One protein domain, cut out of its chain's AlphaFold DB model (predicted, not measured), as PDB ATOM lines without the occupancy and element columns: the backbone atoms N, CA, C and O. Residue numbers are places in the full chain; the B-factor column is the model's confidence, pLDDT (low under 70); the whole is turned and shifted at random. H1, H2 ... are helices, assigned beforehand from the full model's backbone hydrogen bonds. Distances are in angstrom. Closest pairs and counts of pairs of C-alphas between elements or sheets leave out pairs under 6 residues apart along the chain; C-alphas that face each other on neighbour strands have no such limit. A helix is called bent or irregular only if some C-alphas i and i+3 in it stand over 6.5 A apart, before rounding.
ATOM      1  N   LEU A   2     -10.339  45.029  59.463       77.12
ATOM      2  CA  LEU A   2     -11.665  45.681  59.419       77.12
ATOM      3  C   LEU A   2     -12.666  45.088  60.428       77.12
ATOM      4  O   LEU A   2     -13.258  45.832  61.197       77.12
ATOM      5  N   MET A   3     -12.775  43.756  60.496       77.81
ATOM      6  CA  MET A   3     -13.686  43.060  61.419       77.81
ATOM      7  C   MET A   3     -13.429  43.412  62.892       77.81
ATOM      8  O   MET A   3     -14.352  43.761  63.616       77.81
ATOM      9  N   THR A   4     -12.164  43.409  63.319       81.88
ATOM     10  CA  THR A   4     -11.755  43.806  64.674       81.88
ATOM     11  C   THR A   4     -12.174  45.243  64.992       81.88
ATOM     12  O   THR A   4     -12.750  45.495  66.042       81.88
ATOM     13  N   ARG A   5     -11.979  46.184  64.057       85.50
ATOM     14  CA  ARG A   5     -12.398  47.585  64.245       85.50
ATOM     15  C   ARG A   5     -13.912  47.727  64.381       85.50
ATOM     16  O   ARG A   5     -14.358  48.493  65.227       85.50
ATOM     17  N   VAL A   6     -14.683  46.985  63.585       88.50
ATOM     18  CA  VAL A   6     -16.153  46.985  63.666       88.50
ATOM     19  C   VAL A   6     -16.611  46.451  65.020       88.50
ATOM     20  O   VAL A   6     -17.425  47.090  65.681       88.50
ATOM     21  N   VAL A   7     -16.037  45.341  65.484       88.69
ATOM     22  CA  VAL A   7     -16.373  44.756  66.791       88.69
ATOM     23  C   VAL A   7     -16.035  45.710  67.933       88.69
ATOM     24  O   VAL A   7     -16.885  45.950  68.782       88.69
ATOM     25  N   HIS A   8     -14.848  46.323  67.922       91.38
ATOM     26  CA  HIS A   8     -14.468  47.299  68.947       91.38
ATOM     27  C   HIS A   8     -15.404  48.517  68.926       91.38
ATOM     28  O   HIS A   8     -15.818  48.996  69.978       91.38
ATOM     29  N   SER A   9     -15.790  48.997  67.734       91.31
ATOM     30  CA  SER A   9     -16.738  50.111  67.607       91.31
ATOM     31  C   SER A   9     -18.138  49.756  68.109       91.31
ATOM     32  O   SER A   9     -18.793  50.596  68.721       91.31
ATOM     33  N   GLU A  10     -18.580  48.513  67.911       92.12
ATOM     34  CA  GLU A  10     -19.885  48.045  68.374       92.12
ATOM     35  C   GLU A  10     -19.905  47.851  69.894       92.12
ATOM     36  O   GLU A  10     -20.878  48.247  70.531       92.12
ATOM     37  N   ILE A  11     -18.822  47.329  70.484       93.44
ATOM     38  CA  ILE A  11     -18.645  47.250  71.943       93.44
ATOM     39  C   ILE A  11     -18.669  48.660  72.544       93.44
ATOM     40  O   ILE A  11     -19.482  48.938  73.420       93.44
ATOM     41  N   ALA A  12     -17.856  49.584  72.024       93.62
ATOM     42  CA  ALA A  12     -17.808  50.959  72.520       93.62
ATOM     43  C   ALA A  12     -19.148  51.699  72.364       93.62
ATOM     44  O   ALA A  12     -19.534  52.479  73.231       93.62
ATOM     45  N   ARG A  13     -19.880  51.461  71.268       94.44
ATOM     46  CA  ARG A  13     -21.237  51.989  71.081       94.44
ATOM     47  C   ARG A  13     -22.205  51.402  72.107       94.44
ATOM     48  O   ARG A  13     -22.934  52.165  72.723       94.44
ATOM     49  N   LYS A  14     -22.221  50.079  72.303       93.38
ATOM     50  CA  LYS A  14     -23.131  49.426  73.255       93.38
ATOM     51  C   LYS A  14     -22.887  49.903  74.685       93.38
ATOM     52  O   LYS A  14     -23.851  50.180  75.388       93.38
ATOM     53  N   VAL A  15     -21.624  50.059  75.083       93.25
ATOM     54  CA  VAL A  15     -21.254  50.650  76.377       93.25
ATOM     55  C   VAL A  15     -21.843  52.056  76.511       93.25
ATOM     56  O   VAL A  15     -22.560  52.309  77.472       93.25
ATOM     57  N   ARG A  16     -21.629  52.944  75.530       92.75
ATOM     58  CA  ARG A  16     -22.192  54.306  75.550       92.75
ATOM     59  C   ARG A  16     -23.726  54.328  75.534       92.75
ATOM     60  O   ARG A  16     -24.322  55.160  76.203       92.75
ATOM     61  N   ALA A  17     -24.377  53.390  74.853       91.81
ATOM     62  CA  ALA A  17     -25.838  53.294  74.850       91.81
ATOM     63  C   ALA A  17     -26.401  52.907  76.220       91.81
ATOM     64  O   ALA A  17     -27.401  53.470  76.653       91.81
ATOM     65  N   VAL A  18     -25.750  51.965  76.904       91.50
ATOM     66  CA  VAL A  18     -26.182  51.483  78.221       91.50
ATOM     67  C   VAL A  18     -25.837  52.483  79.329       91.50
ATOM     68  O   VAL A  18     -26.630  52.655  80.248       91.50
ATOM     69  N   VAL A  19     -24.677  53.143  79.237       90.25
ATOM     70  CA  VAL A  19     -24.101  53.967  80.316       90.25
ATOM     71  C   VAL A  19     -24.341  55.473  80.139       90.25
ATOM     72  O   VAL A  19     -24.577  56.155  81.129       90.25
ATOM     73  N   ASP A  20     -24.300  56.000  78.910       87.25
ATOM     74  CA  ASP A  20     -24.467  57.439  78.604       87.25
ATOM     75  C   ASP A  20     -25.813  57.764  77.928       87.25
ATOM     76  O   ASP A  20     -26.050  58.911  77.552       87.25
ATOM     77  N   ALA A  21     -26.670  56.765  77.682       87.06
ATOM     78  CA  ALA A  21     -27.848  56.904  76.816       87.06
ATOM     79  C   ALA A  21     -27.522  57.460  75.408       87.06
ATOM     80  O   ALA A  21     -28.375  58.046  74.739       87.06
ATOM     81  N   ALA A  22     -26.287  57.269  74.933       84.31
ATOM     82  CA  ALA A  22     -25.810  57.774  73.648       84.31
ATOM     83  C   ALA A  22     -25.807  56.673  72.574       84.31
ATOM     84  O   ALA A  22     -25.447  55.533  72.842       84.31
ATOM     85  N   ASP A  23     -26.156  57.003  71.326       83.44
ATOM     86  CA  ASP A  23     -26.238  56.037  70.212       83.44
ATOM     87  C   ASP A  23     -27.211  54.857  70.474       83.44
ATOM     88  O   ASP A  23     -26.930  53.698  70.130       83.44
ATOM     89  N   LEU A  24     -28.362  55.169  71.088       86.94
ATOM     90  CA  LEU A  24     -29.420  54.226  71.460       86.94
ATOM     91  C   LEU A  24     -30.019  53.487  70.259       86.94
ATOM     92  O   LEU A  24     -30.378  54.080  69.238       86.94
ATOM     93  N   ARG A  25     -30.207  52.178  70.424       88.31
ATOM     94  CA  ARG A  25     -31.041  51.346  69.549       88.31
ATOM     95  C   ARG A  25     -32.269  50.860  70.314       88.31
ATOM     96  O   ARG A  25     -32.262  50.802  71.535       88.31
ATOM     97  N   SER A  26     -33.298  50.421  69.594       79.25
ATOM     98  CA  SER A  26     -34.557  49.924  70.178       79.25
ATOM     99  C   SER A  26     -34.412  48.724  71.127       79.25
ATOM    100  O   SER A  26     -35.345  48.410  71.855       79.25
ATOM    101  N   GLN A  27     -33.262  48.046  71.112       82.00
ATOM    102  CA  GLN A  27     -32.944  46.882  71.947       82.00
ATOM    103  C   GLN A  27     -32.031  47.233  73.138       82.00
ATOM    104  O   GLN A  27     -31.644  46.345  73.896       82.00
ATOM    105  N   ASP A  28     -31.615  48.497  73.275       87.31
ATOM    106  CA  ASP A  28     -30.696  48.940  74.321       87.31
ATOM    107  C   ASP A  28     -31.487  49.499  75.518       87.31
ATOM    108  O   ASP A  28     -32.323  50.384  75.353       87.31
ATOM    109  N   SER A  29     -31.215  48.992  76.726       87.06
ATOM    110  CA  SER A  29     -31.732  49.544  77.983       87.06
ATOM    111  C   SER A  29     -30.684  50.450  78.626       87.06
ATOM    112  O   SER A  29     -29.562  50.005  78.879       87.06
ATOM    113  N   VAL A  30     -31.057  51.698  78.904       91.12
ATOM    114  CA  VAL A  30     -30.222  52.628  79.676       91.12
ATOM    115  C   VAL A  30     -30.265  52.222  81.140       91.12
ATOM    116  O   VAL A  30     -31.340  51.960  81.678       91.12
ATOM    117  N   LEU A  31     -29.098  52.169  81.770       91.00
ATOM    118  CA  LEU A  31     -28.971  51.904  83.192       91.00
ATOM    119  C   LEU A  31     -28.824  53.217  83.980       91.00
ATOM    120  O   LEU A  31     -28.242  54.170  83.456       91.00
ATOM    121  N   PRO A  32     -29.317  53.279  85.232       91.06
ATOM    122  CA  PRO A  32     -29.032  54.394  86.131       91.06
ATOM    123  C   PRO A  32     -27.525  54.591  86.327       91.06
ATOM    124  O   PRO A  32     -26.751  53.626  86.269       91.06
ATOM    125  N   LEU A  33     -27.107  55.832  86.582       90.81
ATOM    126  CA  LEU A  33     -25.697  56.216  86.648       90.81
ATOM    127  C   LEU A  33     -24.941  55.408  87.716       90.81
ATOM    128  O   LEU A  33     -23.859  54.888  87.440       90.81
ATOM    129  N   GLU A  34     -25.552  55.258  88.884       91.00
ATOM    130  CA  GLU A  34     -25.065  54.584  90.088       91.00
ATOM    131  C   GLU A  34     -25.004  53.050  89.982       91.00
ATOM    132  O   GLU A  34     -24.301  52.394  90.752       91.00
ATOM    133  N   SER A  35     -25.701  52.466  89.005       92.81
ATOM    134  CA  SER A  35     -25.844  51.013  88.882       92.81
ATOM    135  C   SER A  35     -24.646  50.328  88.208       92.81
ATOM    136  O   SER A  35     -23.937  50.914  87.382       92.81
ATOM    137  N   ALA A  36     -24.444  49.045  88.527       92.19
ATOM    138  CA  ALA A  36     -23.438  48.213  87.872       92.19
ATOM    139  C   ALA A  36     -23.852  47.882  86.425       92.19
ATOM    140  O   ALA A  36     -24.848  47.202  86.173       92.19
ATOM    141  N   ALA A  37     -23.051  48.333  85.464       91.88
ATOM    142  CA  ALA A  37     -23.219  48.080  84.039       91.88
ATOM    143  C   ALA A  37     -22.414  46.866  83.552       91.88
ATOM    144  O   ALA A  37     -22.805  46.230  82.569       91.88
ATOM    145  N   ARG A  38     -21.304  46.515  84.219       91.88
ATOM    146  CA  ARG A  38     -20.414  45.426  83.786       91.88
ATOM    147  C   ARG A  38     -21.129  44.075  83.681       91.88
ATOM    148  O   ARG A  38     -20.953  43.444  82.643       91.88
ATOM    149  N   PRO A  39     -21.969  43.629  84.639       92.62
ATOM    150  CA  PRO A  39     -22.644  42.332  84.531       92.62
ATOM    151  C   PRO A  39     -23.584  42.250  83.320       92.62
ATOM    152  O   PRO A  39     -23.566  41.268  82.584       92.62
ATOM    153  N   VAL A  40     -24.353  43.314  83.071       93.12
ATOM    154  CA  VAL A  40     -25.296  43.401  81.941       93.12
ATOM    155  C   VAL A  40     -24.547  43.410  80.607       93.12
ATOM    156  O   VAL A  40     -24.925  42.726  79.655       93.12
ATOM    157  N   LEU A  41     -23.456  44.174  80.532       93.38
ATOM    158  CA  LEU A  41     -22.624  44.253  79.336       93.38
ATOM    159  C   LEU A  41     -21.852  42.955  79.077       93.38
ATOM    160  O   LEU A  41     -21.723  42.560  77.919       93.38
ATOM    161  N   GLN A  42     -21.383  42.282  80.128       93.75
ATOM    162  CA  GLN A  42     -20.706  40.990  80.033       93.75
ATOM    163  C   GLN A  42     -21.670  39.916  79.525       93.75
ATOM    164  O   GLN A  42     -21.342  39.210  78.575       93.75
ATOM    165  N   GLN A  43     -22.891  39.864  80.067       94.25
ATOM    166  CA  GLN A  43     -23.928  38.957  79.580       94.25
ATOM    167  C   GLN A  43     -24.231  39.199  78.095       94.25
ATOM    168  O   GLN A  43     -24.267  38.263  77.302       94.25
ATOM    169  N   TRP A  44     -24.382  40.459  77.676       94.62
ATOM    170  CA  TRP A  44     -24.565  40.782  76.259       94.62
ATOM    171  C   TRP A  44     -23.371  40.350  75.393       94.62
ATOM    172  O   TRP A  44     -23.558  39.846  74.279       94.62
ATOM    173  N   LEU A  45     -22.143  40.544  75.883       94.12
ATOM    174  CA  LEU A  45     -20.934  40.144  75.174       94.12
ATOM    175  C   LEU A  45     -20.900  38.620  74.975       94.12
ATOM    176  O   LEU A  45     -20.608  38.163  73.867       94.12
ATOM    177  N   ASP A  46     -21.250  37.863  76.012       93.31
ATOM    178  CA  ASP A  46     -21.258  36.400  76.026       93.31
ATOM    179  C   ASP A  46     -22.393  35.802  75.185       93.31
ATOM    180  O   ASP A  46     -22.149  34.884  74.401       93.31
ATOM    181  N   ASP A  47     -23.600  36.365  75.263       93.19
ATOM    182  CA  ASP A  47     -24.787  35.823  74.590       93.19
ATOM    183  C   ASP A  47     -24.877  36.232  73.111       93.19
ATOM    184  O   ASP A  47     -25.414  35.495  72.281       93.19
ATOM    185  N   GLN A  48     -24.384  37.423  72.751       90.62
ATOM    186  CA  GLN A  48     -24.587  37.990  71.411       90.62
ATOM    187  C   GLN A  48     -23.289  38.136  70.624       90.62
ATOM    188  O   GLN A  48     -23.215  37.714  69.469       90.62
ATOM    189  N   MET A  49     -22.260  38.750  71.206       89.50
ATOM    190  CA  MET A  49     -21.069  39.135  70.443       89.50
ATOM    191  C   MET A  49     -20.078  37.991  70.262       89.50
ATOM    192  O   MET A  49     -19.618  37.779  69.137       89.50
ATOM    193  N   LYS A  50     -19.767  37.234  71.322       90.75
ATOM    194  CA  LYS A  50     -18.846  36.089  71.247       90.75
ATOM    195  C   LYS A  50     -19.345  35.026  70.252       90.75
ATOM    196  O   LYS A  50     -18.556  34.661  69.378       90.75
ATOM    197  N   PRO A  51     -20.624  34.597  70.255       91.12
ATOM    198  CA  PRO A  51     -21.118  33.605  69.299       91.12
ATOM    199  C   PRO A  51     -21.107  34.117  67.856       91.12
ATOM    200  O   PRO A  51     -20.676  33.404  66.951       91.12
ATOM    201  N   ARG A  52     -21.505  35.379  67.624       88.38
ATOM    202  CA  ARG A  52     -21.455  35.990  66.284       88.38
ATOM    203  C   ARG A  52     -20.024  36.066  65.763       88.38
ATOM    204  O   ARG A  52     -19.771  35.700  64.619       88.38
ATOM    205  N   PHE A  53     -19.086  36.513  66.594       87.38
ATOM    206  CA  PHE A  53     -17.680  36.602  66.210       87.38
ATOM    207  C   PHE A  53     -17.065  35.224  65.942       87.38
ATOM    208  O   PHE A  53     -16.320  35.082  64.974       87.38
ATOM    209  N   ALA A  54     -17.408  34.212  66.745       86.38
ATOM    210  CA  ALA A  54     -16.992  32.829  66.522       86.38
ATOM    211  C   ALA A  54     -17.499  32.297  65.170       86.38
ATOM    212  O   ALA A  54     -16.692  31.836  64.366       86.38
ATOM    213  N   ALA A  55     -18.791  32.469  64.867       85.62
ATOM    214  CA  ALA A  55     -19.377  32.049  63.592       85.62
ATOM    215  C   ALA A  55     -18.717  32.745  62.388       85.62
ATOM    216  O   ALA A  55     -18.372  32.103  61.397       85.62
ATOM    217  N   PHE A  56     -18.473  34.059  62.475       83.44
ATOM    218  CA  PHE A  56     -17.746  34.786  61.429       83.44
ATOM    219  C   PHE A  56     -16.297  34.310  61.282       83.44
ATOM    220  O   PHE A  56     -15.800  34.199  60.160       83.44
ATOM    221  N   ARG A  57     -15.613  34.014  62.395       81.00
ATOM    222  CA  ARG A  57     -14.250  33.474  62.387       81.00
ATOM    223  C   ARG A  57     -14.197  32.110  61.688       81.00
ATOM    224  O   ARG A  57     -13.302  31.913  60.871       81.00
ATOM    225  N   GLU A  58     -15.154  31.223  61.954       82.25
ATOM    226  CA  GLU A  58     -15.281  29.919  61.281       82.25
ATOM    227  C   GLU A  58     -15.541  30.067  59.775       82.25
ATOM    228  O   GLU A  58     -14.899  29.397  58.967       82.25
ATOM    229  N   LEU A  59     -16.403  31.010  59.381       80.62
ATOM    230  CA  LEU A  59     -16.685  31.323  57.974       80.62
ATOM    231  C   LEU A  59     -15.465  31.880  57.220       80.62
ATOM    232  O   LEU A  59     -15.299  31.604  56.036       80.62
ATOM    233  N   CYS A  60     -14.620  32.675  57.884       76.12
ATOM    234  CA  CYS A  60     -13.481  33.342  57.243       76.12
ATOM    235  C   CYS A  60     -12.194  32.503  57.226       76.12
ATOM    236  O   CYS A  60     -11.363  32.709  56.347       76.12
ATOM    237  N   LEU A  61     -11.997  31.609  58.203       71.00
ATOM    238  CA  LEU A  61     -10.785  30.783  58.322       71.00
ATOM    239  C   LEU A  61     -10.945  29.367  57.738       71.00
ATOM    240  O   LEU A  61      -9.944  28.672  57.594       71.00
ATOM    241  N   GLY A  62     -12.165  28.958  57.362       60.66
ATOM    242  CA  GLY A  62     -12.463  27.609  56.870       60.66
ATOM    243  C   GLY A  62     -12.378  26.535  57.970       60.66
ATOM    244  O   GLY A  62     -11.875  26.798  59.068       60.66
ATOM    245  N   PRO A  63     -12.876  25.308  57.723       54.56
ATOM    246  CA  PRO A  63     -12.679  24.206  58.654       54.56
ATOM    247  C   PRO A  63     -11.180  23.902  58.735       54.56
ATOM    248  O   PRO A  63     -10.573  23.476  57.759       54.56
ATOM    249  N   VAL A  74      -6.231  26.871  73.694       49.62
ATOM    250  CA  VAL A  74      -5.356  28.038  73.868       49.62
ATOM    251  C   VAL A  74      -5.786  29.173  72.937       49.62
ATOM    252  O   VAL A  74      -5.952  30.306  73.386       49.62
ATOM    253  N   GLU A  75      -6.070  28.890  71.663       51.38
ATOM    254  CA  GLU A  75      -6.560  29.922  70.747       51.38
ATOM    255  C   GLU A  75      -7.977  30.406  71.072       51.38
ATOM    256  O   GLU A  75      -8.240  31.603  70.941       51.38
ATOM    257  N   HIS A  76      -8.890  29.518  71.484       55.75
ATOM    258  CA  HIS A  76     -10.278  29.881  71.790       55.75
ATOM    259  C   HIS A  76     -10.362  30.880  72.951       55.75
ATOM    260  O   HIS A  76     -11.110  31.852  72.872       55.75
ATOM    261  N   ASN A  77      -9.516  30.713  73.966       63.56
ATOM    262  CA  ASN A  77      -9.468  31.630  75.102       63.56
ATOM    263  C   ASN A  77      -8.833  32.982  74.731       63.56
ATOM    264  O   ASN A  77      -9.273  34.026  75.202       63.56
ATOM    265  N   THR A  78      -7.845  33.017  73.827       80.31
ATOM    266  CA  THR A  78      -7.104  34.264  73.543       80.31
ATOM    267  C   THR A  78      -7.932  35.380  72.906       80.31
ATOM    268  O   THR A  78      -7.698  36.548  73.210       80.31
ATOM    269  N   TRP A  79      -8.874  35.077  72.004       82.31
ATOM    270  CA  TRP A  79      -9.696  36.121  71.378       82.31
ATOM    271  C   TRP A  79     -10.877  36.530  72.256       82.31
ATOM    272  O   TRP A  79     -11.258  37.696  72.221       82.31
ATOM    273  N   GLN A  80     -11.412  35.618  73.071       87.25
ATOM    274  CA  GLN A  80     -12.460  35.938  74.041       87.25
ATOM    275  C   GLN A  80     -11.938  36.909  75.099       87.25
ATOM    276  O   GLN A  80     -12.526  37.971  75.268       87.25
ATOM    277  N   HIS A  81     -10.759  36.634  75.666       87.12
ATOM    278  CA  HIS A  81     -10.097  37.556  76.592       87.12
ATOM    279  C   HIS A  81      -9.787  38.921  75.964       87.12
ATOM    280  O   HIS A  81      -9.824  39.934  76.654       87.12
ATOM    281  N   LYS A  82      -9.511  38.985  74.652       88.75
ATOM    282  CA  LYS A  82      -9.349  40.270  73.948       88.75
ATOM    283  C   LYS A  82     -10.659  41.050  73.869       88.75
ATOM    284  O   LYS A  82     -10.624  42.267  73.986       88.75
ATOM    285  N   LEU A  83     -11.795  40.380  73.671       90.50
ATOM    286  CA  LEU A  83     -13.101  41.044  73.681       90.50
ATOM    287  C   LEU A  83     -13.499  41.495  75.089       90.50
ATOM    288  O   LEU A  83     -13.994  42.609  75.226       90.50
ATOM    289  N   ASP A  84     -13.228  40.679  76.110       91.06
ATOM    290  CA  ASP A  84     -13.446  41.049  77.514       91.06
ATOM    291  C   ASP A  84     -12.585  42.270  77.891       91.06
ATOM    292  O   ASP A  84     -13.084  43.240  78.454       91.06
ATOM    293  N   TYR A  85     -11.312  42.289  77.473       91.31
ATOM    294  CA  TYR A  85     -10.424  43.440  77.652       91.31
ATOM    295  C   TYR A  85     -10.934  44.699  76.939       91.31
ATOM    296  O   TYR A  85     -10.892  45.790  77.504       91.31
ATOM    297  N   GLU A  86     -11.411  44.584  75.696       91.38
ATOM    298  CA  GLU A  86     -11.950  45.736  74.963       91.38
ATOM    299  C   GLU A  86     -13.262  46.244  75.573       91.38
ATOM    300  O   GLU A  86     -13.493  47.455  75.571       91.38
ATOM    301  N   LEU A  87     -14.086  45.358  76.145       92.88
ATOM    302  CA  LEU A  87     -15.257  45.749  76.926       92.88
ATOM    303  C   LEU A  87     -14.847  46.511  78.192       92.88
ATOM    304  O   LEU A  87     -15.307  47.638  78.382       92.88
ATOM    305  N   ASP A  88     -13.959  45.941  79.012       91.69
ATOM    306  CA  ASP A  88     -13.461  46.572  80.242       91.69
ATOM    307  C   ASP A  88     -12.818  47.936  79.931       91.69
ATOM    308  O   ASP A  88     -13.098  48.936  80.590       91.69
ATOM    309  N   LYS A  89     -12.022  48.027  78.859       91.69
ATOM    310  CA  LYS A  89     -11.413  49.281  78.402       91.69
ATOM    311  C   LYS A  89     -12.453  50.318  77.969       91.69
ATOM    312  O   LYS A  89     -12.338  51.482  78.350       91.69
ATOM    313  N   ALA A  90     -13.448  49.932  77.169       92.19
ATOM    314  CA  ALA A  90     -14.499  50.845  76.717       92.19
ATOM    315  C   ALA A  90     -15.371  51.340  77.883       92.19
ATOM    316  O   ALA A  90     -15.705  52.528  77.937       92.19
ATOM    317  N   LEU A  91     -15.688  50.452  78.830       92.56
ATOM    318  CA  LEU A  91     -16.424  50.784  80.046       92.56
ATOM    319  C   LEU A  91     -15.626  51.746  80.929       92.56
ATOM    320  O   LEU A  91     -16.152  52.789  81.308       92.56
ATOM    321  N   CYS A  92     -14.345  51.451  81.171       92.44
ATOM    322  CA  CYS A  92     -13.446  52.291  81.959       92.44
ATOM    323  C   CYS A  92     -13.376  53.723  81.411       92.44
ATOM    324  O   CYS A  92     -13.554  54.685  82.154       92.44
ATOM    325  N   LEU A  93     -13.170  53.878  80.099       91.19
ATOM    326  CA  LEU A  93     -13.060  55.196  79.463       91.19
ATOM    327  C   LEU A  93     -14.367  55.994  79.515       91.19
ATOM    328  O   LEU A  93     -14.328  57.202  79.733       91.19
ATOM    329  N   THR A  94     -15.506  55.325  79.340       92.25
ATOM    330  CA  THR A  94     -16.830  55.960  79.434       92.25
ATOM    331  C   THR A  94     -17.109  56.411  80.872       92.25
ATOM    332  O   THR A  94     -17.361  57.590  81.123       92.25
ATOM    333  N   ARG A  95     -16.939  55.506  81.846       92.38
ATOM    334  CA  ARG A  95     -17.123  55.796  83.279       92.38
ATOM    335  C   ARG A  95     -16.142  56.846  83.803       92.38
ATOM    336  O   ARG A  95     -16.509  57.626  84.673       92.38
ATOM    337  N   ALA A  96     -14.937  56.948  83.240       92.12
ATOM    338  CA  ALA A  96     -13.988  58.011  83.576       92.12
ATOM    339  C   ALA A  96     -14.534  59.421  83.286       92.12
ATOM    340  O   ALA A  96     -14.213  60.357  84.018       92.12
ATOM    341  N   GLY A  97     -15.354  59.582  82.239       92.62
ATOM    342  CA  GLY A  97     -16.027  60.848  81.925       92.62
ATOM    343  C   GLY A  97     -17.118  61.210  82.935       92.62
ATOM    344  O   GLY A  97     -17.264  62.378  83.288       92.62
ATOM    345  N   GLN A  98     -17.815  60.199  83.454       94.00
ATOM    346  CA  GLN A  98     -18.880  60.328  84.453       94.00
ATOM    347  C   GLN A  98     -18.370  60.347  85.904       94.00
ATOM    348  O   GLN A  98     -19.141  60.558  86.835       94.00
ATOM    349  N   LEU A  99     -17.071  60.119  86.120       95.06
ATOM    350  CA  LEU A  99     -16.510  59.866  87.447       95.06
ATOM    351  C   LEU A  99     -16.724  61.019  88.433       95.06
ATOM    352  O   LEU A  99     -16.841  60.777  89.626       95.06
ATOM    353  N   PHE A 100     -16.814  62.263  87.957       96.25
ATOM    354  CA  PHE A 100     -17.165  63.393  88.820       96.25
ATOM    355  C   PHE A 100     -18.553  63.212  89.451       96.25
ATOM    356  O   PHE A 100     -18.708  63.403  90.652       96.25
ATOM    357  N   ASP A 101     -19.545  62.832  88.645       95.81
ATOM    358  CA  ASP A 101     -20.931  62.674  89.086       95.81
ATOM    359  C   ASP A 101     -21.101  61.403  89.927       95.81
ATOM    360  O   ASP A 101     -21.805  61.418  90.930       95.81
ATOM    361  N   LEU A 102     -20.366  60.337  89.592       95.56
ATOM    362  CA  LEU A 102     -20.293  59.139  90.432       95.56
ATOM    363  C   LEU A 102     -19.737  59.464  91.820       95.56
ATOM    364  O   LEU A 102     -20.329  59.081  92.816       95.56
ATOM    365  N   VAL A 103     -18.641  60.220  91.911       95.81
ATOM    366  CA  VAL A 103     -18.100  60.638  93.213       95.81
ATOM    367  C   VAL A 103     -19.096  61.532  93.963       95.81
ATOM    368  O   VAL A 103     -19.231  61.396  95.175       95.81
ATOM    369  N   ALA A 104     -19.823  62.412  93.270       94.44
ATOM    370  CA  ALA A 104     -20.845  63.252  93.896       94.44
ATOM    371  C   ALA A 104     -21.943  62.421  94.587       94.44
ATOM    372  O   ALA A 104     -22.341  62.765  95.696       94.44
ATOM    373  N   LEU A 105     -22.373  61.322  93.956       93.88
ATOM    374  CA  LEU A 105     -23.431  60.413  94.422       93.88
ATOM    375  C   LEU A 105     -22.951  59.333  95.408       93.88
ATOM    376  O   LEU A 105     -23.727  58.470  95.813       93.88
ATOM    377  N   TYR A 106     -21.674  59.325  95.790       93.19
ATOM    378  CA  TYR A 106     -21.176  58.378  96.784       93.19
ATOM    379  C   TYR A 106     -21.903  58.593  98.130       93.19
ATOM    380  O   TYR A 106     -21.973  59.739  98.579       93.19
ATOM    381  N   PRO A 107     -22.417  57.542  98.810       92.56
ATOM    382  CA  PRO A 107     -22.109  56.110  98.654       92.56
ATOM    383  C   PRO A 107     -23.031  55.303  97.719       92.56
ATOM    384  O   PRO A 107     -22.765  54.123  97.473       92.56
ATOM    385  N   GLU A 108     -24.094  55.899  97.179       92.31
ATOM    386  CA  GLU A 108     -25.073  55.203  96.324       92.31
ATOM    387  C   GLU A 108     -24.428  54.660  95.038       92.31
ATOM    388  O   GLU A 108     -24.790  53.596  94.543       92.31
ATOM    389  N   SER A 109     -23.389  55.337  94.546       95.50
ATOM    390  CA  SER A 109     -22.623  54.962  93.352       95.50
ATOM    391  C   SER A 109     -21.616  53.813  93.536       95.50
ATOM    392  O   SER A 109     -20.822  53.562  92.624       95.50
ATOM    393  N   SER A 110     -21.562  53.157  94.700       93.88
ATOM    394  CA  SER A 110     -20.558  52.118  95.022       93.88
ATOM    395  C   SER A 110     -20.505  50.988  93.985       93.88
ATOM    396  O   SER A 110     -19.427  50.611  93.527       93.88
ATOM    397  N   ALA A 111     -21.660  50.522  93.502       93.12
ATOM    398  CA  ALA A 111     -21.740  49.480  92.479       93.12
ATOM    399  C   ALA A 111     -21.073  49.888  91.145       93.12
ATOM    400  O   ALA A 111     -20.365  49.092  90.526       93.12
ATOM    401  N   ALA A 112     -21.245  51.141  90.711       93.50
ATOM    402  CA  ALA A 112     -20.581  51.669  89.519       93.50
ATOM    403  C   ALA A 112     -19.067  51.895  89.720       93.50
ATOM    404  O   ALA A 112     -18.289  51.764  88.769       93.50
ATOM    405  N   LEU A 113     -18.628  52.218  90.941       94.19
ATOM    406  CA  LEU A 113     -17.204  52.333  91.283       94.19
ATOM    407  C   LEU A 113     -16.515  50.964  91.313       94.19
ATOM    408  O   LEU A 113     -15.377  50.844  90.858       94.19
ATOM    409  N   GLU A 114     -17.217  49.929  91.772       92.25
ATOM    410  CA  GLU A 114     -16.751  48.542  91.751       92.25
ATOM    411  C   GLU A 114     -16.538  48.036  90.313       92.25
ATOM    412  O   GLU A 114     -15.510  47.428  90.004       92.25
ATOM    413  N   ASP A 115     -17.434  48.372  89.383       91.38
ATOM    414  CA  ASP A 115     -17.227  48.097  87.956       91.38
ATOM    415  C   ASP A 115     -15.947  48.753  87.424       91.38
ATOM    416  O   ASP A 115     -15.162  48.132  86.695       91.38
ATOM    417  N   LEU A 116     -15.723  50.015  87.800       91.19
ATOM    418  CA  LEU A 116     -14.540  50.761  87.391       91.19
ATOM    419  C   LEU A 116     -13.270  50.141  87.991       91.19
ATOM    420  O   LEU A 116     -12.285  49.986  87.268       91.19
ATOM    421  N   ARG A 117     -13.312  49.687  89.249       91.25
ATOM    422  CA  ARG A 117     -12.230  48.937  89.908       91.25
ATOM    423  C   ARG A 117     -11.846  47.689  89.124       91.25
ATOM    424  O   ARG A 117     -10.670  47.495  88.815       91.25
ATOM    425  N   LEU A 118     -12.828  46.861  88.772       89.00
ATOM    426  CA  LEU A 118     -12.589  45.630  88.021       89.00
ATOM    427  C   LEU A 118     -12.031  45.931  86.623       89.00
ATOM    428  O   LEU A 118     -11.076  45.291  86.185       89.00
ATOM    429  N   SER A 119     -12.554  46.961  85.954       87.50
ATOM    430  CA  SER A 119     -12.052  47.377  84.642       87.50
ATOM    431  C   SER A 119     -10.613  47.922  84.686       87.50
ATOM    432  O   SER A 119      -9.847  47.680  83.758       87.50
ATOM    433  N   LEU A 120     -10.207  48.588  85.776       87.00
ATOM    434  CA  LEU A 120      -8.847  49.108  85.995       87.00
ATOM    435  C   LEU A 120      -7.815  48.020  86.333       87.00
ATOM    436  O   LEU A 120      -6.610  48.243  86.189       87.00
ATOM    437  N   GLN A 121      -8.255  46.854  86.813       84.69
ATOM    438  CA  GLN A 121      -7.376  45.692  86.979       84.69
ATOM    439  C   GLN A 121      -7.014  45.088  85.618       84.69
ATOM    440  O   GLN A 121      -5.862  44.709  85.404       84.69
ATOM    441  N   SER A 122      -7.977  45.049  84.693       80.19
ATOM    442  CA  SER A 122      -7.793  44.545  83.328       80.19
ATOM    443  C   SER A 122      -7.114  45.563  82.403       80.19
ATOM    444  O   SER A 122      -6.279  45.192  81.577       80.19
ATOM    445  N   ALA A 123      -7.474  46.845  82.511       74.19
ATOM    446  CA  ALA A 123      -7.048  47.914  81.616       74.19
ATOM    447  C   ALA A 123      -6.128  48.918  82.331       74.19
ATOM    448  O   ALA A 123      -6.533  49.618  83.256       74.19
ATOM    449  N   ASP A 124      -4.889  49.039  81.850       75.50
ATOM    450  CA  ASP A 124      -3.884  49.985  82.356       75.50
ATOM    451  C   ASP A 124      -4.235  51.433  81.950       75.50
ATOM    452  O   ASP A 124      -3.731  51.963  80.958       75.50
ATOM    453  N   GLN A 125      -5.235  52.029  82.613       86.69
ATOM    454  CA  GLN A 125      -5.825  53.332  82.257       86.69
ATOM    455  C   GLN A 125      -5.877  54.338  83.423       86.69
ATOM    456  O   GLN A 125      -6.475  55.407  83.269       86.69
ATOM    457  N   ARG A 126      -5.222  54.071  84.566       88.88
ATOM    458  CA  ARG A 126      -5.299  54.931  85.772       88.88
ATOM    459  C   ARG A 126      -4.903  56.376  85.486       88.88
ATOM    460  O   ARG A 126      -5.555  57.308  85.954       88.88
ATOM    461  N   LEU A 127      -3.862  56.583  84.675       88.56
ATOM    462  CA  LEU A 127      -3.407  57.923  84.289       88.56
ATOM    463  C   LEU A 127      -4.449  58.699  83.477       88.56
ATOM    464  O   LEU A 127      -4.571  59.916  83.640       88.56
ATOM    465  N   ASN A 128      -5.196  58.012  82.612       90.31
ATOM    466  CA  ASN A 128      -6.243  58.632  81.807       90.31
ATOM    467  C   ASN A 128      -7.436  59.015  82.689       90.31
ATOM    468  O   ASN A 128      -7.867  60.166  82.666       90.31
ATOM    469  N   VAL A 129      -7.874  58.098  83.559       92.75
ATOM    470  CA  VAL A 129      -8.922  58.361  84.558       92.75
ATOM    471  C   VAL A 129      -8.563  59.572  85.422       92.75
ATOM    472  O   VAL A 129      -9.354  60.508  85.536       92.75
ATOM    473  N   ALA A 130      -7.337  59.620  85.951       92.00
ATOM    474  CA  ALA A 130      -6.863  60.741  86.759       92.00
ATOM    475  C   ALA A 130      -6.865  62.072  85.989       92.00
ATOM    476  O   ALA A 130      -7.236  63.109  86.540       92.00
ATOM    477  N   LYS A 131      -6.459  62.063  84.712       93.50
ATOM    478  CA  LYS A 131      -6.436  63.265  83.868       93.50
ATOM    479  C   LYS A 131      -7.847  63.778  83.570       93.50
ATOM    480  O   LYS A 131      -8.082  64.984  83.676       93.50
ATOM    481  N   THR A 132      -8.764  62.881  83.217       94.94
ATOM    482  CA  THR A 132     -10.164  63.217  82.927       94.94
ATOM    483  C   THR A 132     -10.848  63.773  84.171       94.94
ATOM    484  O   THR A 132     -11.361  64.890  84.127       94.94
ATOM    485  N   LEU A 133     -10.738  63.085  85.312       95.31
ATOM    486  CA  LEU A 133     -11.319  63.543  86.574       95.31
ATOM    487  C   LEU A 133     -10.733  64.881  87.038       95.31
ATOM    488  O   LEU A 133     -11.476  65.781  87.427       95.31
ATOM    489  N   SER A 134      -9.410  65.048  86.952       94.06
ATOM    490  CA  SER A 134      -8.757  66.319  87.285       94.06
ATOM    491  C   SER A 134      -9.294  67.465  86.424       94.06
ATOM    492  O   SER A 134      -9.585  68.538  86.947       94.06
ATOM    493  N   SER A 135      -9.500  67.236  85.124       95.19
ATOM    494  CA  SER A 135     -10.069  68.247  84.222       95.19
ATOM    495  C   SER A 135     -11.506  68.611  84.616       95.19
ATOM    496  O   SER A 135     -11.832  69.795  84.701       95.19
ATOM    497  N   SER A 136     -12.338  67.616  84.945       95.38
ATOM    498  CA  SER A 136     -13.710  67.835  85.424       95.38
ATOM    499  C   SER A 136     -13.752  68.630  86.733       95.38
ATOM    500  O   SER A 136     -14.537  69.569  86.850       95.38
ATOM    501  N   LEU A 137     -12.867  68.327  87.688       94.81
ATOM    502  CA  LEU A 137     -12.772  69.055  88.960       94.81
ATOM    503  C   LEU A 137     -12.363  70.521  88.761       94.81
ATOM    504  O   LEU A 137     -12.940  71.401  89.396       94.81
ATOM    505  N   HIS A 138     -11.420  70.807  87.858       93.69
ATOM    506  CA  HIS A 138     -11.030  72.190  87.559       93.69
ATOM    507  C   HIS A 138     -12.166  72.996  86.922       93.69
ATOM    508  O   HIS A 138     -12.341  74.163  87.257       93.69
ATOM    509  N   MET A 139     -12.943  72.376  86.033       93.19
ATOM    510  CA  MET A 139     -14.030  73.056  85.325       93.19
ATOM    511  C   MET A 139     -15.279  73.261  86.186       93.19
ATOM    512  O   MET A 139     -15.952  74.275  86.028       93.19
ATOM    513  N   ARG A 140     -15.606  72.305  87.066       95.25
ATOM    514  CA  ARG A 140     -16.903  72.254  87.766       95.25
ATOM    515  C   ARG A 140     -16.849  72.600  89.255       95.25
ATOM    516  O   ARG A 140     -17.897  72.865  89.826       95.25
ATOM    517  N   LEU A 141     -15.676  72.542  89.894       95.12
ATOM    518  CA  LEU A 141     -15.555  72.662  91.356       95.12
ATOM    519  C   LEU A 141     -14.483  73.665  91.803       95.12
ATOM    520  O   LEU A 141     -14.699  74.433  92.738       95.12
ATOM    521  N   LEU A 142     -13.313  73.682  91.158       93.50
ATOM    522  CA  LEU A 142     -12.174  74.517  91.571       93.50
ATOM    523  C   LEU A 142     -12.234  75.930  90.984       93.50
ATOM    524  O   LEU A 142     -11.282  76.405  90.363       93.50
ATOM    525  N   HIS A 143     -13.355  76.613  91.198       92.81
ATOM    526  CA  HIS A 143     -13.557  77.988  90.757       92.81
ATOM    527  C   HIS A 143     -14.118  78.876  91.880       92.81
ATOM    528  O   HIS A 143     -14.766  78.370  92.801       92.81
ATOM    529  N   PRO A 144     -13.925  80.210  91.820       91.56
ATOM    530  CA  PRO A 144     -14.322  81.117  92.903       91.56
ATOM    531  C   PRO A 144     -15.813  81.086  93.265       91.56
ATOM    532  O   PRO A 144     -16.160  81.375  94.403       91.56
ATOM    533  N   GLY A 145     -16.685  80.717  92.319       92.00
ATOM    534  CA  GLY A 145     -18.129  80.609  92.551       92.00
ATOM    535  C   GLY A 145     -18.585  79.379  93.348       92.00
ATOM    536  O   GLY A 145     -19.753  79.315  93.697       92.00
ATOM    537  N   ALA A 146     -17.710  78.406  93.627       94.31
ATOM    538  CA  ALA A 146     -18.079  77.213  94.394       94.31
ATOM    539  C   ALA A 146     -17.973  77.488  95.901       94.31
ATOM    540  O   ALA A 146     -17.001  78.109  96.357       94.31
ATOM    541  N   HIS A 147     -18.919  77.001  96.704       94.00
ATOM    542  CA  HIS A 147     -18.859  77.170  98.155       94.00
ATOM    543  C   HIS A 147     -17.804  76.247  98.773       94.00
ATOM    544  O   HIS A 147     -17.561  75.140  98.305       94.00
ATOM    545  N   THR A 148     -17.135  76.704  99.835       94.06
ATOM    546  CA  THR A 148     -16.086  75.919 100.515       94.06
ATOM    547  C   THR A 148     -16.628  74.596 101.045       94.06
ATOM    548  O   THR A 148     -15.928  73.589 100.981       94.06
ATOM    549  N   ARG A 149     -17.882  74.613 101.516       92.94
ATOM    550  CA  ARG A 149     -18.645  73.449 101.977       92.94
ATOM    551  C   ARG A 149     -18.675  72.350 100.914       92.94
ATOM    552  O   ARG A 149     -18.161  71.267 101.172       92.94
ATOM    553  N   ASP A 150     -19.150  72.669  99.714       93.62
ATOM    554  CA  ASP A 150     -19.295  71.717  98.603       93.62
ATOM    555  C   ASP A 150     -17.945  71.114  98.190       93.62
ATOM    556  O   ASP A 150     -17.838  69.925  97.893       93.62
ATOM    557  N   ILE A 151     -16.874  71.917  98.217       94.25
ATOM    558  CA  ILE A 151     -15.523  71.432  97.897       94.25
ATOM    559  C   ILE A 151     -15.036  70.433  98.952       94.25
ATOM    560  O   ILE A 151     -14.399  69.444  98.593       94.25
ATOM    561  N   ILE A 152     -15.313  70.670 100.237       92.31
ATOM    562  CA  ILE A 152     -14.930  69.749 101.318       92.31
ATOM    563  C   ILE A 152     -15.785  68.480 101.265       92.31
ATOM    564  O   ILE A 152     -15.230  67.392 101.389       92.31
ATOM    565  N   GLN A 153     -17.095  68.590 101.029       92.94
ATOM    566  CA  GLN A 153     -17.978  67.430 100.865       92.94
ATOM    567  C   GLN A 153     -17.498  66.547  99.707       92.94
ATOM    568  O   GLN A 153     -17.209  65.364  99.892       92.94
ATOM    569  N   MET A 154     -17.266  67.156  98.541       93.44
ATOM    570  CA  MET A 154     -16.700  66.469  97.384       93.44
ATOM    571  C   MET A 154     -15.317  65.881  97.686       93.44
ATOM    572  O   MET A 154     -15.009  64.788  97.226       93.44
ATOM    573  N   TYR A 155     -14.473  66.556  98.473       92.75
ATOM    574  CA  TYR A 155     -13.179  66.012  98.894       92.75
ATOM    575  C   TYR A 155     -13.339  64.731  99.724       92.75
ATOM    576  O   TYR A 155     -12.620  63.763  99.481       92.75
ATOM    577  N   VAL A 156     -14.274  64.701 100.678       91.25
ATOM    578  CA  VAL A 156     -14.558  63.512 101.501       91.25
ATOM    579  C   VAL A 156     -15.035  62.356 100.620       91.25
ATOM    580  O   VAL A 156     -14.484  61.257 100.710       91.25
ATOM    581  N   HIS A 157     -15.986  62.615  99.718       92.75
ATOM    582  CA  HIS A 157     -16.488  61.608  98.778       92.75
ATOM    583  C   HIS A 157     -15.375  61.104  97.854       92.75
ATOM    584  O   HIS A 157     -15.204  59.900  97.680       92.75
ATOM    585  N   LEU A 158     -14.553  62.013  97.319       92.81
ATOM    586  CA  LEU A 158     -13.436  61.700  96.432       92.81
ATOM    587  C   LEU A 158     -12.422  60.771  97.098       92.81
ATOM    588  O   LEU A 158     -11.943  59.835  96.462       92.81
ATOM    589  N   VAL A 159     -12.085  61.009  98.368       89.62
ATOM    590  CA  VAL A 159     -11.143  60.146  99.088       89.62
ATOM    591  C   VAL A 159     -11.708  58.734  99.235       89.62
ATOM    592  O   VAL A 159     -10.989  57.783  98.939       89.62
ATOM    593  N   ARG A 160     -12.982  58.585  99.618       89.50
ATOM    594  CA  ARG A 160     -13.628  57.270  99.774       89.50
ATOM    595  C   ARG A 160     -13.798  56.536  98.453       89.50
ATOM    596  O   ARG A 160     -13.289  55.428  98.298       89.50
ATOM    597  N   ALA A 161     -14.441  57.185  97.490       93.19
ATOM    598  CA  ALA A 161     -14.745  56.605  96.194       93.19
ATOM    599  C   ALA A 161     -13.473  56.159  95.457       93.19
ATOM    600  O   ALA A 161     -13.433  55.076  94.877       93.19
ATOM    601  N   LEU A 162     -12.398  56.958  95.506       91.38
ATOM    602  CA  LEU A 162     -11.137  56.591  94.858       91.38
ATOM    603  C   LEU A 162     -10.339  55.536  95.635       91.38
ATOM    604  O   LEU A 162      -9.577  54.813  95.002       91.38
ATOM    605  N   GLN A 163     -10.489  55.432  96.960       88.06
ATOM    606  CA  GLN A 163      -9.901  54.331  97.736       88.06
ATOM    607  C   GLN A 163     -10.571  52.991  97.409       88.06
ATOM    608  O   GLN A 163      -9.881  51.978  97.308       88.06
ATOM    609  N   GLU A 164     -11.891  52.989  97.219       88.81
ATOM    610  CA  GLU A 164     -12.646  51.803  96.803       88.81
ATOM    611  C   GLU A 164     -12.315  51.413  95.355       88.81
ATOM    612  O   GLU A 164     -11.986  50.260  95.073       88.81
ATOM    613  N   MET A 165     -12.301  52.394  94.448       90.81
ATOM    614  CA  MET A 165     -12.021  52.195  93.024       90.81
ATOM    615  C   MET A 165     -10.555  51.820  92.729       90.81
ATOM    616  O   MET A 165     -10.290  50.975  91.875       90.81
ATOM    617  N   ASP A 166      -9.583  52.464  93.383       87.62
ATOM    618  CA  ASP A 166      -8.146  52.252  93.168       87.62
ATOM    619  C   ASP A 166      -7.403  52.074  94.505       87.62
ATOM    620  O   ASP A 166      -6.827  53.032  95.035       87.62
ATOM    621  N   PRO A 167      -7.311  50.830  95.018       83.94
ATOM    622  CA  PRO A 167      -6.580  50.530  96.250       83.94
ATOM    623  C   PRO A 167      -5.095  50.917  96.201       83.94
ATOM    624  O   PRO A 167      -4.464  51.076  97.242       83.94
ATOM    625  N   SER A 168      -4.521  51.084  95.000       82.94
ATOM    626  CA  SER A 168      -3.131  51.519  94.834       82.94
ATOM    627  C   SER A 168      -2.919  53.008  95.121       82.94
ATOM    628  O   SER A 168      -1.773  53.449  95.205       82.94
ATOM    629  N   GLY A 169      -3.994  53.802  95.224       83.50
ATOM    630  CA  GLY A 169      -3.964  55.236  95.525       83.50
ATOM    631  C   GLY A 169      -3.304  56.117  94.455       83.50
ATOM    632  O   GLY A 169      -3.067  57.305  94.701       83.50
ATOM    633  N   VAL A 170      -2.985  55.575  93.273       85.06
ATOM    634  CA  VAL A 170      -2.322  56.314  92.188       85.06
ATOM    635  C   VAL A 170      -3.230  57.430  91.686       85.06
ATOM    636  O   VAL A 170      -2.785  58.580  91.603       85.06
ATOM    637  N   VAL A 171      -4.507  57.131  91.423       88.69
ATOM    638  CA  VAL A 171      -5.473  58.136  90.944       88.69
ATOM    639  C   VAL A 171      -5.685  59.226  91.996       88.69
ATOM    640  O   VAL A 171      -5.577  60.417  91.687       88.69
ATOM    641  N   LEU A 172      -5.889  58.830  93.255       88.81
ATOM    642  CA  LEU A 172      -6.102  59.747  94.375       88.81
ATOM    643  C   LEU A 172      -4.934  60.733  94.536       88.81
ATOM    644  O   LEU A 172      -5.148  61.943  94.602       88.81
ATOM    645  N   SER A 173      -3.690  60.240  94.522       84.56
ATOM    646  CA  SER A 173      -2.491  61.076  94.707       84.56
ATOM    647  C   SER A 173      -2.359  62.202  93.666       84.56
ATOM    648  O   SER A 173      -1.941  63.324  93.985       84.56
ATOM    649  N   ARG A 174      -2.768  61.929  92.419       84.62
ATOM    650  CA  ARG A 174      -2.712  62.871  91.290       84.62
ATOM    651  C   ARG A 174      -3.800  63.938  91.381       84.62
ATOM    652  O   ARG A 174      -3.536  65.101  91.078       84.62
ATOM    653  N   VAL A 175      -5.005  63.548  91.788       89.06
ATOM    654  CA  VAL A 175      -6.196  64.411  91.773       89.06
ATOM    655  C   VAL A 175      -6.305  65.272  93.036       89.06
ATOM    656  O   VAL A 175      -6.723  66.425  92.967       89.06
ATOM    657  N   VAL A 176      -5.854  64.768  94.185       86.31
ATOM    658  CA  VAL A 176      -5.933  65.477  95.475       86.31
ATOM    659  C   VAL A 176      -5.005  66.691  95.536       86.31
ATOM    660  O   VAL A 176      -5.343  67.702  96.150       86.31
ATOM    661  N   SER A 177      -3.838  66.636  94.889       85.38
ATOM    662  CA  SER A 177      -2.828  67.702  94.981       85.38
ATOM    663  C   SER A 177      -3.341  69.086  94.518       85.38
ATOM    664  O   SER A 177      -3.166  70.058  95.263       85.38
ATOM    665  N   PRO A 178      -4.009  69.218  93.350       88.19
ATOM    666  CA  PRO A 178      -4.700  70.451  92.957       88.19
ATOM    667  C   PRO A 178      -5.781  70.912  93.944       88.19
ATOM    668  O   PRO A 178      -5.816  72.096  94.279       88.19
ATOM    669  N   LEU A 179      -6.608  69.992  94.460       89.50
ATOM    670  CA  LEU A 179      -7.671  70.306  95.426       89.50
ATOM    671  C   LEU A 179      -7.092  70.915  96.705       89.50
ATOM    672  O   LEU A 179      -7.535  71.973  97.146       89.50
ATOM    673  N   ARG A 180      -6.045  70.295  97.268       88.69
ATOM    674  CA  ARG A 180      -5.374  70.808  98.472       88.69
ATOM    675  C   ARG A 180      -4.791  72.194  98.248       88.69
ATOM    676  O   ARG A 180      -4.905  73.054  99.113       88.69
ATOM    677  N   ARG A 181      -4.168  72.433  97.087       89.50
ATOM    678  CA  ARG A 181      -3.628  73.757  96.748       89.50
ATOM    679  C   ARG A 181      -4.730  74.815  96.712       89.50
ATOM    680  O   ARG A 181      -4.508  75.908  97.218       89.50
ATOM    681  N   TYR A 182      -5.885  74.480  96.145       91.88
ATOM    682  CA  TYR A 182      -7.026  75.385  96.083       91.88
ATOM    683  C   TYR A 182      -7.612  75.672  97.475       91.88
ATOM    684  O   TYR A 182      -7.777  76.833  97.844       91.88
ATOM    685  N   LEU A 183      -7.836  74.628  98.281       91.38
ATOM    686  CA  LEU A 183      -8.354  74.740  99.649       91.38
ATOM    687  C   LEU A 183      -7.432  75.556 100.568       91.38
ATOM    688  O   LEU A 183      -7.920  76.383 101.327       91.38
TER     689      LEU A 183
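Overview. This is residues 2 to 63 and 74 to 183 of the 586 residues of the protein "CULLIN_2 domain-containing protein" of Kalmanozyma brasiliensis (strain GHG001) (UniProt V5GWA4). An elongated body of helices is built along one long kinked helix, H3: H1 and the arm H2a pack on part of it, H4 folds back on it, and H5 and H6 pack on its later part, with H7 packed on both of these. H2b makes one far end of the length, where residues 58 to 63 stick out. The printed part has 172 residues with seven named helices, H1 to H7 in order, and no named strand; the class is all helix. It is only just compact, close to loose, with a radius of gyration of the C-alphas of 18.3 A and spans of 66 by 34 by 26 A.

Arrangement. H1, residues 2 to 19, touches the hub H3, residues 74 to 104, at Ala 12 and Ala 90, their closest C-alphas, 5.3 A apart; the tilt is 35.3 degrees, only just steep, the same way. H2, residues 38 to 61, was assigned by its hydrogen bonds as one helix but is bent, with C-alphas 47 and 50 6.8 A apart; its arms are H2a, residues 38 to 47, and H2b, residues 50 to 61. H2a touches H3 with closest C-alphas Arg 38 and Leu 91, 7.7 A, at a shallow tilt of 30 degrees, opposite ways. H2b touches no helix but is near H1. H3 is irregular, with C-alphas 97 and 100 7.4 A apart, and has a kink of 66 degrees near residue 98. H4, residues 110 to 122, forms a helical hairpin with H3; the closest C-alphas, Asp 88 and Ser 119, are 4.7 A apart. H5, residues 126 to 140, touches residues 93 to 100 of H3, closest at Val 129 and Ala 96, 5.2 A between C-alphas. H6, residues 148 to 165, touches H3 at residues 103 to 104, with C-alphas of Leu 158 and Val 103 closest, 5.8 A. H6 forms a helical hairpin with H7, residues 170 to 183, at a shallow tilt of 8 degrees; C-alphas of Leu 162 and Leu 172 are closest, 6.0 A. H7 also touches H5, closest at the C-alphas of Val 171 and Ala 130, 5.1 A. H1, H2a, H3, H5, H6 and H7 make a bundle, a group of helices roughly side by side. Every O i to N i+4 pair is within hydrogen-bond range in H1, H2a, H2b, H4, H5 and H6, against 21 of 27 in H3 and 7 of 10 in H7.

Along the chain. H1 begins at C-alpha 2 (-11.665, 45.681, 59.419) and is 25.7 A long. H3, 43.4 A, begins at C-alpha 74 (-5.356, 28.038, 73.868). H6 is 25.2 A long, and H7 ends at C-alpha 183 (-8.354, 74.740, 99.649).

Size, cuts and confidence. The two C-alphas farthest apart, those of Pro 63 and Thr 148, are 66.6 A apart. Residues 64 to 73 are not printed; C-alphas 63 and 74 are 17.3 A apart across the cut. The link from H1 to H2, 18 residues, is long. The mean pLDDT of the printed part is 88.8; residues 62 to 63 and 74 to 77 are under 70.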